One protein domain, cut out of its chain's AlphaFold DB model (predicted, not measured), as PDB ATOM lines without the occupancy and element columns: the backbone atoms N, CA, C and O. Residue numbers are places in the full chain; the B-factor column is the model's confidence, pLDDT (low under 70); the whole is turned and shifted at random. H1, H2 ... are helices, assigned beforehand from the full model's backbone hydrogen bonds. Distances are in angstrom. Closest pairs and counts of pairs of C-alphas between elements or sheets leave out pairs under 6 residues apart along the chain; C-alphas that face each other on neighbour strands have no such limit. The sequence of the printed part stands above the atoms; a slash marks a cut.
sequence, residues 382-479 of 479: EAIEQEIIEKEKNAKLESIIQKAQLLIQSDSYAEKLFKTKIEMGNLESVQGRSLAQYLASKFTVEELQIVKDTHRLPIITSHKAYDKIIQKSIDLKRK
ATOM      1  N   GLU A 382      82.966 -67.876  76.476       34.38
ATOM      2  CA  GLU A 382      83.274 -67.042  77.639       34.38
ATOM      3  C   GLU A 382      84.436 -67.605  78.472       34.38
ATOM      4  O   GLU A 382      85.249 -66.841  78.986       34.38
ATOM      5  N   ALA A 383      84.561 -68.931  78.588       37.97
ATOM      6  CA  ALA A 383      85.674 -69.562  79.299       37.97
ATOM      7  C   ALA A 383      86.991 -69.452  78.512       37.97
ATOM      8  O   ALA A 383      88.034 -69.177  79.103       37.97
ATOM      9  N   ILE A 384      86.944 -69.604  77.185       37.53
ATOM     10  CA  ILE A 384      88.117 -69.445  76.310       37.53
ATOM     11  C   ILE A 384      88.561 -67.981  76.248       37.53
ATOM     12  O   ILE A 384      89.753 -67.695  76.339       37.53
ATOM     13  N   GLU A 385      87.620 -67.042  76.147       39.22
ATOM     14  CA  GLU A 385      87.902 -65.610  76.207       39.22
ATOM     15  C   GLU A 385      88.521 -65.234  77.555       39.22
ATOM     16  O   GLU A 385      89.521 -64.516  77.587       39.22
ATOM     17  N   GLN A 386      88.000 -65.762  78.669       47.03
ATOM     18  CA  GLN A 386      88.609 -65.560  79.985       47.03
ATOM     19  C   GLN A 386      90.026 -66.136  80.061       47.03
ATOM     20  O   GLN A 386      90.919 -65.463  80.577       47.03
ATOM     21  N   GLU A 387      90.267 -67.323  79.502       45.19
ATOM     22  CA  GLU A 387      91.591 -67.947  79.494       45.19
ATOM     23  C   GLU A 387      92.598 -67.165  78.631       45.19
ATOM     24  O   GLU A 387      93.750 -66.983  79.036       45.19
ATOM     25  N   ILE A 388      92.182 -66.649  77.469       44.31
ATOM     26  CA  ILE A 388      93.008 -65.784  76.613       44.31
ATOM     27  C   ILE A 388      93.335 -64.482  77.344       44.31
ATOM     28  O   ILE A 388      94.504 -64.100  77.420       44.31
ATOM     29  N   ILE A 389      92.331 -63.829  77.936       52.81
ATOM     30  CA  ILE A 389      92.514 -62.592  78.703       52.81
ATOM     31  C   ILE A 389      93.480 -62.829  79.872       52.81
ATOM     32  O   ILE A 389      94.363 -62.004  80.129       52.81
ATOM     33  N   GLU A 390      93.363 -63.959  80.572       60.12
ATOM     34  CA  GLU A 390      94.238 -64.307  81.688       60.12
ATOM     35  C   GLU A 390      95.668 -64.629  81.224       60.12
ATOM     36  O   GLU A 390      96.633 -64.149  81.827       60.12
ATOM     37  N   LYS A 391      95.835 -65.343  80.104       59.81
ATOM     38  CA  LYS A 391      97.144 -65.624  79.487       59.81
ATOM     39  C   LYS A 391      97.837 -64.359  78.989       59.81
ATOM     40  O   LYS A 391      99.020 -64.171  79.270       59.81
ATOM     41  N   GLU A 392      97.122 -63.459  78.319       67.75
ATOM     42  CA  GLU A 392      97.669 -62.169  77.892       67.75
ATOM     43  C   GLU A 392      98.070 -61.300  79.084       67.75
ATOM     44  O   GLU A 392      99.130 -60.662  79.075       67.75
ATOM     45  N   LYS A 393      97.242 -61.285  80.135       68.81
ATOM     46  CA  LYS A 393      97.546 -60.577  81.380       68.81
ATOM     47  C   LYS A 393      98.798 -61.155  82.043       68.81
ATOM     48  O   LYS A 393      99.649 -60.381  82.484       68.81
ATOM     49  N   ASN A 394      98.947 -62.479  82.063       71.94
ATOM     50  CA  ASN A 394     100.112 -63.163  82.623       71.94
ATOM     51  C   ASN A 394     101.388 -62.919  81.800       71.94
ATOM     52  O   ASN A 394     102.418 -62.590  82.385       71.94
ATOM     53  N   ALA A 395     101.325 -62.957  80.466       71.94
ATOM     54  CA  ALA A 395     102.469 -62.650  79.601       71.94
ATOM     55  C   ALA A 395     102.929 -61.185  79.740       71.94
ATOM     56  O   ALA A 395     104.124 -60.900  79.866       71.94
ATOM     57  N   LYS A 396     101.979 -60.237  79.796       78.88
ATOM     58  CA  LYS A 396     102.276 -58.824  80.089       78.88
ATOM     59  C   LYS A 396     102.917 -58.674  81.469       78.88
ATOM     60  O   LYS A 396     103.887 -57.932  81.617       78.88
ATOM     61  N   LEU A 397     102.417 -59.398  82.470       78.88
ATOM     62  CA  LEU A 397     102.968 -59.376  83.821       78.88
ATOM     63  C   LEU A 397     104.403 -59.916  83.876       78.88
ATOM     64  O   LEU A 397     105.252 -59.294  84.511       78.88
ATOM     65  N   GLU A 398     104.701 -61.021  83.191       80.69
ATOM     66  CA  GLU A 398     106.058 -61.573  83.107       80.69
ATOM     67  C   GLU A 398     107.039 -60.593  82.461       80.69
ATOM     68  O   GLU A 398     108.121 -60.365  83.005       80.69
ATOM     69  N   SER A 399     106.641 -59.934  81.370       84.31
ATOM     70  CA  SER A 399     107.455 -58.895  80.728       84.31
ATOM     71  C   SER A 399     107.742 -57.719  81.674       84.31
ATOM     72  O   SER A 399     108.881 -57.252  81.779       84.31
ATOM     73  N   ILE A 400     106.738 -57.280  82.444       85.00
ATOM     74  CA  ILE A 400     106.890 -56.217  83.450       85.00
ATOM     75  C   ILE A 400     107.849 -56.650  84.572       85.00
ATOM     76  O   ILE A 400     108.690 -55.856  85.008       85.00
ATOM     77  N   ILE A 401     107.760 -57.904  85.027       84.00
ATOM     78  CA  ILE A 401     108.655 -58.462  86.050       84.00
ATOM     79  C   ILE A 401     110.091 -58.548  85.523       84.00
ATOM     80  O   ILE A 401     111.010 -58.110  86.216       84.00
ATOM     81  N   GLN A 402     110.298 -59.034  84.297       85.94
ATOM     82  CA  GLN A 402     111.621 -59.088  83.667       85.94
ATOM     83  C   GLN A 402     112.223 -57.689  83.504       85.94
ATOM     84  O   GLN A 402     113.380 -57.463  83.858       85.94
ATOM     85  N   LYS A 403     111.425 -56.710  83.064       88.12
ATOM     86  CA  LYS A 403     111.830 -55.299  82.994       88.12
ATOM     87  C   LYS A 403     112.263 -54.771  84.362       88.12
ATOM     88  O   LYS A 403     113.288 -54.098  84.462       88.12
ATOM     89  N   ALA A 404     111.532 -55.096  85.429       83.00
ATOM     90  CA  ALA A 404     111.916 -54.724  86.789       83.00
ATOM     91  C   ALA A 404     113.226 -55.398  87.235       83.00
ATOM     92  O   ALA A 404     114.087 -54.729  87.802       83.00
ATOM     93  N   GLN A 405     113.409 -56.689  86.947       85.44
ATOM     94  CA  GLN A 405     114.641 -57.422  87.259       85.44
ATOM     95  C   GLN A 405     115.853 -56.845  86.517       85.44
ATOM     96  O   GLN A 405     116.895 -56.628  87.135       85.44
ATOM     97  N   LEU A 406     115.708 -56.517  85.233       86.38
ATOM     98  CA  LEU A 406     116.753 -55.867  84.441       86.38
ATOM     99  C   LEU A 406     117.110 -54.483  84.993       86.38
ATOM    100  O   LEU A 406     118.289 -54.142  85.075       86.38
ATOM    101  N   LEU A 407     116.123 -53.690  85.423       84.00
ATOM    102  CA  LEU A 407     116.376 -52.402  86.081       84.00
ATOM    103  C   LEU A 407     117.137 -52.585  87.400       84.00
ATOM    104  O   LEU A 407     118.094 -51.862  87.650       84.00
ATOM    105  N   ILE A 408     116.766 -53.579  88.212       82.31
ATOM    106  CA  ILE A 408     117.471 -53.908  89.460       82.31
ATOM    107  C   ILE A 408     118.924 -54.320  89.187       82.31
ATOM    108  O   ILE A 408     119.815 -53.916  89.925       82.31
ATOM    109  N   GLN A 409     119.173 -55.107  88.138       83.06
ATOM    110  CA  GLN A 409     120.518 -55.572  87.783       83.06
ATOM    111  C   GLN A 409     121.397 -54.466  87.186       83.06
ATOM    112  O   GLN A 409     122.611 -54.475  87.381       83.06
ATOM    113  N   SER A 410     120.802 -53.527  86.449       83.62
ATOM    114  CA  SER A 410     121.535 -52.491  85.708       83.62
ATOM    115  C   SER A 410     121.707 -51.172  86.466       83.62
ATOM    116  O   SER A 410     122.596 -50.390  86.128       83.62
ATOM    117  N   ASP A 411     120.896 -50.910  87.495       82.25
ATOM    118  CA  ASP A 411     120.883 -49.646  88.230       82.25
ATOM    119  C   ASP A 411     120.992 -49.884  89.747       82.25
ATOM    120  O   ASP A 411     120.035 -50.262  90.423       82.25
ATOM    121  N   SER A 412     122.169 -49.591  90.311       80.12
ATOM    122  CA  SER A 412     122.434 -49.719  91.755       80.12
ATOM    123  C   SER A 412     121.504 -48.868  92.637       80.12
ATOM    124  O   SER A 412     121.305 -49.170  93.818       80.12
ATOM    125  N   TYR A 413     120.923 -47.792  92.091       81.00
ATOM    126  CA  TYR A 413     119.912 -46.996  92.782       81.00
ATOM    127  C   TYR A 413     118.557 -47.714  92.784       81.00
ATOM    128  O   TYR A 413     117.895 -47.761  93.824       81.00
ATOM    129  N   ALA A 414     118.184 -48.350  91.670       75.94
ATOM    130  CA  ALA A 414     117.002 -49.202  91.582       75.94
ATOM    131  C   ALA A 414     117.096 -50.384  92.552       75.94
ATOM    132  O   ALA A 414     116.175 -50.614  93.331       75.94
ATOM    133  N   GLU A 415     118.238 -51.074  92.585       79.38
ATOM    134  CA  GLU A 415     118.472 -52.185  93.506       79.38
ATOM    135  C   GLU A 415     118.221 -51.782  94.969       79.38
ATOM    136  O   GLU A 415     117.523 -52.485  95.706       79.38
ATOM    137  N   LYS A 416     118.724 -50.611  95.382       80.50
ATOM    138  CA  LYS A 416     118.481 -50.068  96.726       80.50
ATOM    139  C   LYS A 416     117.004 -49.781  96.970       80.50
ATOM    140  O   LYS A 416     116.498 -50.123  98.037       80.50
ATOM    141  N   LEU A 417     116.306 -49.175  96.011       79.12
ATOM    142  CA  LEU A 417     114.886 -48.849  96.149       79.12
ATOM    143  C   LEU A 417     114.010 -50.104  96.277       79.12
ATOM    144  O   LEU A 417     113.182 -50.163  97.182       79.12
ATOM    145  N   PHE A 418     114.224 -51.124  95.440       76.19
ATOM    146  CA  PHE A 418     113.440 -52.368  95.463       76.19
ATOM    147  C   PHE A 418     113.716 -53.235  96.704       76.19
ATOM    148  O   PHE A 418     112.810 -53.913  97.191       76.19
ATOM    149  N   LYS A 419     114.937 -53.177  97.261       74.50
ATOM    150  CA  LYS A 419     115.315 -53.891  98.498       74.50
ATOM    151  C   LYS A 419     114.961 -53.148  99.792       74.50
ATOM    152  O   LYS A 419     115.119 -53.705 100.878       74.50
ATOM    153  N   THR A 420     114.510 -51.897  99.711       68.12
ATOM    154  CA  THR A 420     114.210 -51.104 100.907       68.12
ATOM    155  C   THR A 420     112.899 -51.552 101.541       68.12
ATOM    156  O   THR A 420     111.832 -51.425 100.946       68.12
ATOM    157  N   LYS A 421     112.965 -51.996 102.801       68.25
ATOM    158  CA  LYS A 421     111.783 -52.335 103.594       68.25
ATOM    159  C   LYS A 421     110.980 -51.074 103.919       68.25
ATOM    160  O   LYS A 421     111.413 -50.245 104.715       68.25
ATOM    161  N   ILE A 422     109.794 -50.951 103.328       66.38
ATOM    162  CA  ILE A 422     108.848 -49.869 103.636       66.38
ATOM    163  C   ILE A 422     107.829 -50.388 104.652       66.38
ATOM    164  O   ILE A 422     107.052 -51.300 104.355       66.38
ATOM    165  N   GLU A 423     107.860 -49.835 105.864       59.56
ATOM    166  CA  GLU A 423     106.941 -50.189 106.950       59.56
ATOM    167  C   GLU A 423     105.530 -49.626 106.709       59.56
ATOM    168  O   GLU A 423     105.343 -48.614 106.025       59.56
ATOM    169  N   MET A 424     104.509 -50.300 107.252       51.66
ATOM    170  CA  MET A 424     103.106 -49.931 107.047       51.66
ATOM    171  C   MET A 424     102.840 -48.474 107.453       51.66
ATOM    172  O   MET A 424     102.897 -48.130 108.628       51.66
ATOM    173  N   GLY A 425     102.447 -47.639 106.486       54.97
ATOM    174  CA  GLY A 425     101.743 -46.381 106.762       54.97
ATOM    175  C   GLY A 425     102.443 -45.083 106.368       54.97
ATOM    176  O   GLY A 425     101.757 -44.068 106.329       54.97
ATOM    177  N   ASN A 426     103.730 -45.078 106.000       62.22
ATOM    178  CA  ASN A 426     104.441 -43.828 105.699       62.22
ATOM    179  C   ASN A 426     104.853 -43.696 104.217       62.22
ATOM    180  O   ASN A 426     106.036 -43.705 103.877       62.22
ATOM    181  N   LEU A 427     103.862 -43.552 103.324       60.59
ATOM    182  CA  LEU A 427     104.065 -43.227 101.894       60.59
ATOM    183  C   LEU A 427     104.878 -41.945 101.679       60.59
ATOM    184  O   LEU A 427     105.539 -41.787 100.657       60.59
ATOM    185  N   GLU A 428     104.797 -41.027 102.639       67.06
ATOM    186  CA  GLU A 428     105.473 -39.734 102.614       67.06
ATOM    187  C   GLU A 428     106.926 -39.821 103.113       67.06
ATOM    188  O   GLU A 428     107.642 -38.819 103.101       67.06
ATOM    189  N   SER A 429     107.386 -41.016 103.510       72.44
ATOM    190  CA  SER A 429     108.808 -41.274 103.732       72.44
ATOM    191  C   SER A 429     109.615 -40.990 102.466       72.44
ATOM    192  O   SER A 429     109.144 -41.177 101.340       72.44
ATOM    193  N   VAL A 430     110.867 -40.566 102.654       74.81
ATOM    194  CA  VAL A 430     111.802 -40.330 101.545       74.81
ATOM    195  C   VAL A 430     111.907 -41.583 100.673       74.81
ATOM    196  O   VAL A 430     111.875 -41.474  99.452       74.81
ATOM    197  N   GLN A 431     111.932 -42.778 101.274       75.31
ATOM    198  CA  GLN A 431     112.032 -44.029 100.524       75.31
ATOM    199  C   GLN A 431     110.751 -44.364  99.742       75.31
ATOM    200  O   GLN A 431     110.837 -44.747  98.577       75.31
ATOM    201  N   GLY A 432     109.568 -44.164 100.339       77.94
ATOM    202  CA  GLY A 432     108.282 -44.382  99.668       77.94
ATOM    203  C   GLY A 432     108.054 -43.433  98.489       77.94
ATOM    204  O   GLY A 432     107.659 -43.878  97.410       77.94
ATOM    205  N   ARG A 433     108.376 -42.141  98.652       82.56
ATOM    206  CA  ARG A 433     108.297 -41.148  97.568       82.56
ATOM    207  C   ARG A 433     109.281 -41.451  96.442       82.56
ATOM    208  O   ARG A 433     108.880 -41.420  95.281       82.56
ATOM    209  N   SER A 434     110.534 -41.765  96.778       85.38
ATOM    210  CA  SER A 434     111.563 -42.081  95.783       85.38
ATOM    211  C   SER A 434     111.210 -43.324  94.973       85.38
ATOM    212  O   SER A 434     111.345 -43.303  93.753       85.38
ATOM    213  N   LEU A 435     110.697 -44.379  95.615       85.38
ATOM    214  CA  LEU A 435     110.233 -45.568  94.902       85.38
ATOM    215  C   LEU A 435     109.015 -45.249  94.022       85.38
ATOM    216  O   LEU A 435     108.991 -45.643  92.859       85.38
ATOM    217  N   ALA A 436     108.044 -44.482  94.528       87.69
ATOM    218  CA  ALA A 436     106.861 -44.124  93.750       87.69
ATOM    219  C   ALA A 436     107.208 -43.304  92.492       87.69
ATOM    220  O   ALA A 436     106.688 -43.587  91.411       87.69
ATOM    221  N   GLN A 437     108.111 -42.326  92.622       88.88
ATOM    222  CA  GLN A 437     108.635 -41.531  91.506       88.88
ATOM    223  C   GLN A 437     109.441 -42.386  90.526       88.88
ATOM    224  O   GLN A 437     109.290 -42.235  89.314       88.88
ATOM    225  N   TYR A 438     110.265 -43.303  91.036       88.62
ATOM    226  CA  TYR A 438     111.050 -44.207  90.203       88.62
ATOM    227  C   TYR A 438     110.142 -45.090  89.345       88.62
ATOM    228  O   TYR A 438     110.270 -45.092  88.119       88.62
ATOM    229  N   LEU A 439     109.168 -45.763  89.963       89.25
ATOM    230  CA  LEU A 439     108.191 -46.594  89.262       89.25
ATOM    231  C   LEU A 439     107.387 -45.781  88.238       89.25
ATOM    232  O   LEU A 439     107.268 -46.209  87.093       89.25
ATOM    233  N   ALA A 440     106.932 -44.575  88.596       90.62
ATOM    234  CA  ALA A 440     106.264 -43.678  87.653       90.62
ATOM    235  C   ALA A 440     107.173 -43.328  86.462       90.62
ATOM    236  O   ALA A 440     106.723 -43.291  85.323       90.62
ATOM    237  N   SER A 441     108.471 -43.108  86.673       90.56
ATOM    238  CA  SER A 441     109.394 -42.779  85.580       90.56
ATOM    239  C   SER A 441     109.660 -43.954  84.626       90.56
ATOM    240  O   SER A 441     109.849 -43.726  83.433       90.56
ATOM    241  N   LYS A 442     109.644 -45.198  85.126       90.56
ATOM    242  CA  LYS A 442     110.071 -46.397  84.380       90.56
ATOM    243  C   LYS A 442     108.935 -47.230  83.791       90.56
ATOM    244  O   LYS A 442     109.163 -47.929  82.802       90.56
ATOM    245  N   PHE A 443     107.739 -47.145  84.364       89.75
ATOM    246  CA  PHE A 443     106.581 -47.926  83.937       89.75
ATOM    247  C   PHE A 443     105.457 -47.030  83.401       89.75
ATOM    248  O   PHE A 443     105.342 -45.853  83.765       89.75
ATOM    249  N   THR A 444     104.654 -47.562  82.483       91.19
ATOM    250  CA  THR A 444     103.442 -46.906  81.977       91.19
ATOM    251  C   THR A 444     102.305 -47.013  82.997       91.19
ATOM    252  O   THR A 444     102.364 -47.793  83.946       91.19
ATOM    253  N   VAL A 445     101.246 -46.219  82.811       88.81
ATOM    254  CA  VAL A 445     100.045 -46.303  83.660       88.81
ATOM    255  C   VAL A 445      99.406 -47.692  83.571       88.81
ATOM    256  O   VAL A 445      98.994 -48.226  84.595       88.81
ATOM    257  N   GLU A 446      99.360 -48.281  82.377       88.44
ATOM    258  CA  GLU A 446      98.812 -49.624  82.146       88.44
ATOM    259  C   GLU A 446      99.654 -50.707  82.825       88.44
ATOM    260  O   GLU A 446      99.103 -51.545  83.535       88.44
ATOM    261  N   GLU A 447     100.985 -50.650  82.698       88.25
ATOM    262  CA  GLU A 447     101.891 -51.584  83.378       88.25
ATOM    263  C   GLU A 447     101.711 -51.513  84.904       88.25
ATOM    264  O   GLU A 447     101.607 -52.537  85.578       88.25
ATOM    265  N   LEU A 448     101.614 -50.300  85.462       88.62
ATOM    266  CA  LEU A 448     101.398 -50.103  86.897       88.62
ATOM    267  C   LEU A 448     100.017 -50.589  87.357       88.62
ATOM    268  O   LEU A 448      99.893 -51.082  88.476       88.62
ATOM    269  N   GLN A 449      98.991 -50.480  86.512       88.56
ATOM    270  CA  GLN A 449      97.654 -50.976  86.820       88.56
ATOM    271  C   GLN A 449      97.626 -52.513  86.867       88.56
ATOM    272  O   GLN A 449      97.133 -53.077  87.839       88.56
ATOM    273  N   ILE A 450      98.259 -53.186  85.898       85.38
ATOM    274  CA  ILE A 450      98.400 -54.656  85.880       85.38
ATOM    275  C   ILE A 450      99.130 -55.152  87.135       85.38
ATOM    276  O   ILE A 450      98.735 -56.139  87.755       85.38
ATOM    277  N   VAL A 451     100.184 -54.447  87.545       84.62
ATOM    278  CA  VAL A 451     100.943 -54.753  88.763       84.62
ATOM    279  C   VAL A 451     100.107 -54.560  90.023       84.62
ATOM    280  O   VAL A 451     100.176 -55.385  90.933       84.62
ATOM    281  N   LYS A 452      99.322 -53.480  90.093       85.44
ATOM    282  CA  LYS A 452      98.441 -53.200  91.233       85.44
ATOM    283  C   LYS A 452      97.448 -54.336  91.466       85.44
ATOM    284  O   LYS A 452      97.201 -54.685  92.611       85.44
ATOM    285  N   ASP A 453      96.924 -54.903  90.386       82.81
ATOM    286  CA  ASP A 453      95.893 -55.939  90.436       82.81
ATOM    287  C   ASP A 453      96.463 -57.343  90.726       82.81
ATOM    288  O   ASP A 453      95.706 -58.276  90.976       82.81
ATOM    289  N   THR A 454      97.788 -57.520  90.658       79.75
ATOM    290  CA  THR A 454      98.453 -58.837  90.739       79.75
ATOM    291  C   THR A 454      99.493 -58.944  91.856       79.75
ATOM    292  O   THR A 454      99.873 -60.050  92.235       79.75
ATOM    293  N   HIS A 455      99.958 -57.818  92.398       80.69
ATOM    294  CA  HIS A 455     100.942 -57.717  93.479       80.69
ATOM    295  C   HIS A 455     102.295 -58.417  93.219       80.69
ATOM    296  O   HIS A 455     102.951 -58.856  94.164       80.69
ATOM    297  N   ARG A 456     102.746 -58.533  91.956       79.06
ATOM    298  CA  ARG A 456     103.914 -59.374  91.594       79.06
ATOM    299  C   ARG A 456     105.250 -58.677  91.308       79.06
ATOM    300  O   ARG A 456     106.240 -59.366  91.074       79.06
ATOM    301  N   LEU A 457     105.349 -57.344  91.334       80.19
ATOM    302  CA  LEU A 457     106.677 -56.697  91.270       80.19
ATOM    303  C   LEU A 457     107.568 -57.106  92.463       80.19
ATOM    304  O   LEU A 457     107.065 -57.159  93.587       80.19
ATOM    305  N   PRO A 458     108.891 -57.290  92.264       77.38
ATOM    306  CA  PRO A 458     109.840 -57.735  93.291       77.38
ATOM    307  C   PRO A 458     110.210 -56.615  94.288       77.38
ATOM    308  O   PRO A 458     111.376 -56.265  94.454       77.38
ATOM    309  N   ILE A 459     109.209 -56.014  94.934       76.94
ATOM    310  CA  ILE A 459     109.360 -54.937  95.918       76.94
ATOM    311  C   ILE A 459     109.281 -55.541  97.320       76.94
ATOM    312  O   ILE A 459     108.275 -56.143  97.693       76.94
ATOM    313  N   ILE A 460     110.314 -55.332  98.135       74.69
ATOM    314  CA  ILE A 460     110.348 -55.843  99.509       74.69
ATOM    315  C   ILE A 460     109.560 -54.900 100.432       74.69
ATOM    316  O   ILE A 460     110.107 -54.003 101.071       74.69
ATOM    317  N   THR A 461     108.243 -55.085 100.519       70.50
ATOM    318  CA  THR A 461     107.373 -54.280 101.390       70.50
ATOM    319  C   THR A 461     106.181 -55.078 101.930       70.50
ATOM    320  O   THR A 461     105.918 -56.199 101.509       70.50
ATOM    321  N   SER A 462     105.456 -54.513 102.900       70.94
ATOM    322  CA  SER A 462     104.168 -55.065 103.341       70.94
ATOM    323  C   SER A 462     103.092 -54.880 102.264       70.94
ATOM    324  O   SER A 462     103.062 -53.839 101.609       70.94
ATOM    325  N   HIS A 463     102.146 -55.818 102.142       67.56
ATOM    326  CA  HIS A 463     101.054 -55.745 101.154       67.56
ATOM    327  C   HIS A 463     100.293 -54.406 101.190       67.56
ATOM    328  O   HIS A 463     100.054 -53.785 100.163       67.56
ATOM    329  N   LYS A 464      99.992 -53.876 102.386       72.94
ATOM    330  CA  LYS A 464      99.300 -52.578 102.527       72.94
ATOM    331  C   LYS A 464     100.123 -51.381 102.041       72.94
ATOM    332  O   LYS A 464      99.551 -50.346 101.703       72.94
ATOM    333  N   ALA A 465     101.451 -51.465 102.095       76.12
ATOM    334  CA  ALA A 465     102.335 -50.417 101.596       76.12
ATOM    335  C   ALA A 465     102.565 -50.557 100.084       76.12
ATOM    336  O   ALA A 465     102.630 -49.537  99.404       76.12
ATOM    337  N   TYR A 466     102.588 -51.787  99.567       82.06
ATOM    338  CA  TYR A 466     102.671 -52.085  98.140       82.06
ATOM    339  C   TYR A 466     101.589 -51.349  97.341       82.06
ATOM    340  O   TYR A 466     101.902 -50.490  96.520       82.06
ATOM    341  N   ASP A 467     100.316 -51.590  97.658       84.50
ATOM    342  CA  ASP A 467      99.169 -51.058  96.898       84.50
ATOM    343  C   ASP A 467      99.159 -49.534  96.882       84.50
ATOM    344  O   ASP A 467      98.879 -48.877  95.877       84.50
ATOM    345  N   LYS A 468      99.527 -48.969  98.030       85.69
ATOM    346  CA  LYS A 468      99.660 -47.539  98.267       85.69
ATOM    347  C   LYS A 468     100.767 -46.913  97.412       85.69
ATOM    348  O   LYS A 468     100.575 -45.813  96.895       85.69
ATOM    349  N   ILE A 469     101.907 -47.588  97.258       85.94
ATOM    350  CA  ILE A 469     103.034 -47.123  96.435       85.94
ATOM    351  C   ILE A 469     102.665 -47.185  94.956       85.94
ATOM    352  O   ILE A 469     102.840 -46.189  94.258       85.94
ATOM    353  N   ILE A 470     102.093 -48.304  94.498       88.69
ATOM    354  CA  ILE A 470     101.681 -48.462  93.099       88.69
ATOM    355  C   ILE A 470     100.621 -47.419  92.723       88.69
ATOM    356  O   ILE A 470     100.752 -46.753  91.697       88.69
ATOM    357  N   GLN A 471      99.624 -47.187  93.587       90.06
ATOM    358  CA  GLN A 471      98.624 -46.144  93.352       90.06
ATOM    359  C   GLN A 471      99.260 -44.751  93.259       90.06
ATOM    360  O   GLN A 471      98.942 -43.987  92.351       90.06
ATOM    361  N   LYS A 472     100.202 -44.425  94.153       89.62
ATOM    362  CA  LYS A 472     100.905 -43.138  94.109       89.62
ATOM    363  C   LYS A 472     101.718 -42.975  92.820       89.62
ATOM    364  O   LYS A 472     101.764 -41.874  92.280       89.62
ATOM    365  N   SER A 473     102.339 -44.043  92.316       90.19
ATOM    366  CA  SER A 473     103.048 -44.036  91.031       90.19
ATOM    367  C   SER A 473     102.117 -43.771  89.851       90.19
ATOM    368  O   SER A 473     102.461 -42.969  88.984       90.19
ATOM    369  N   ILE A 474     100.929 -44.382  89.840       92.12
ATOM    370  CA  ILE A 474      99.893 -44.125  88.827       92.12
ATOM    371  C   ILE A 474      99.476 -42.651  88.860       92.12
ATOM    372  O   ILE A 474      99.470 -41.987  87.823       92.12
ATOM    373  N   ASP A 475      99.186 -42.121  90.050       92.06
ATOM    374  CA  ASP A 475      98.770 -40.727  90.226       92.06
ATOM    375  C   ASP A 475      99.863 -39.736  89.793       92.06
ATOM    376  O   ASP A 475      99.556 -38.670  89.262       92.06
ATOM    377  N   LEU A 476     101.139 -40.074  90.021       91.19
ATOM    378  CA  LEU A 476     102.286 -39.273  89.583       91.19
ATOM    379  C   LEU A 476     102.491 -39.316  88.068       91.19
ATOM    380  O   LEU A 476     102.911 -38.315  87.509       91.19
ATOM    381  N   LYS A 477     102.218 -40.450  87.414       90.62
ATOM    382  CA  LYS A 477     102.391 -40.624  85.963       90.62
ATOM    383  C   LYS A 477     101.264 -39.982  85.145       90.62
ATOM    384  O   LYS A 477     101.467 -39.675  83.976       90.62
ATOM    385  N   ARG A 478     100.077 -39.822  85.743       88.00
ATOM    386  CA  ARG A 478      98.907 -39.158  85.136       88.00
ATOM    387  C   ARG A 478      98.953 -37.628  85.219       88.00
ATOM    388  O   ARG A 478      98.159 -36.979  84.543       88.00
ATOM    389  N   LYS A 479      99.809 -37.076  86.079       80.56
ATOM    390  CA  LYS A 479     100.089 -35.638  86.183       80.56
ATOM    391  C   LYS A 479     101.254 -35.274  85.284       80.56
ATOM    392  O   LYS A 479     101.220 -34.137  84.769       80.56
TER     393      LYS A 479
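This is residues 382 to 479 of the 479 residues of an uncharacterized protein of Methanosarcinales archaeon (UniProt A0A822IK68). The long helix H1 runs along one side of a compact body where H2 to H5 gather beside its later part; its residues 382 to 392 stick out. H4 and H5 form a hairpin, and H3 crosses H5. The printed part has 98 residues with five helices, H1 to H5 in order, and no named strand: all helix, compact, radius of gyration of the C-alphas 13.9 A, spans 45 by 28 by 26 A.

Find C-alpha 382 at (83.274, -67.042, 77.639); from there H1 runs 41.7 A to residue 410. Next come H2, residues 412 to 419, 10.7 A; H3, 430 to 442, 18.3 A; H4, 445 to 454, 14.5 A; and H5, 463 to 477, 21.5 A, ending at (102.391, -40.624, 85.963).

H1 touches H4 with residues 393 to 400 alone, closest C-alphas Ile 400 and Glu 447, 6.8 A. H1 and H2 touch only at the corner, closest C-alphas Ile 408 and Glu 415, 4.5 A. H3 touches H5 at a steep tilt of 54 degrees, closest C-alphas Ala 440 and Ser 473, 4.7 A. Every O i to N i+4 pair is within hydrogen-bond range in H1 to H4; in H5, 10 of 11.

The printed part has no cut and no long link; pLDDT is under 70 at residues 382 to 393, 420 to 428 and 463.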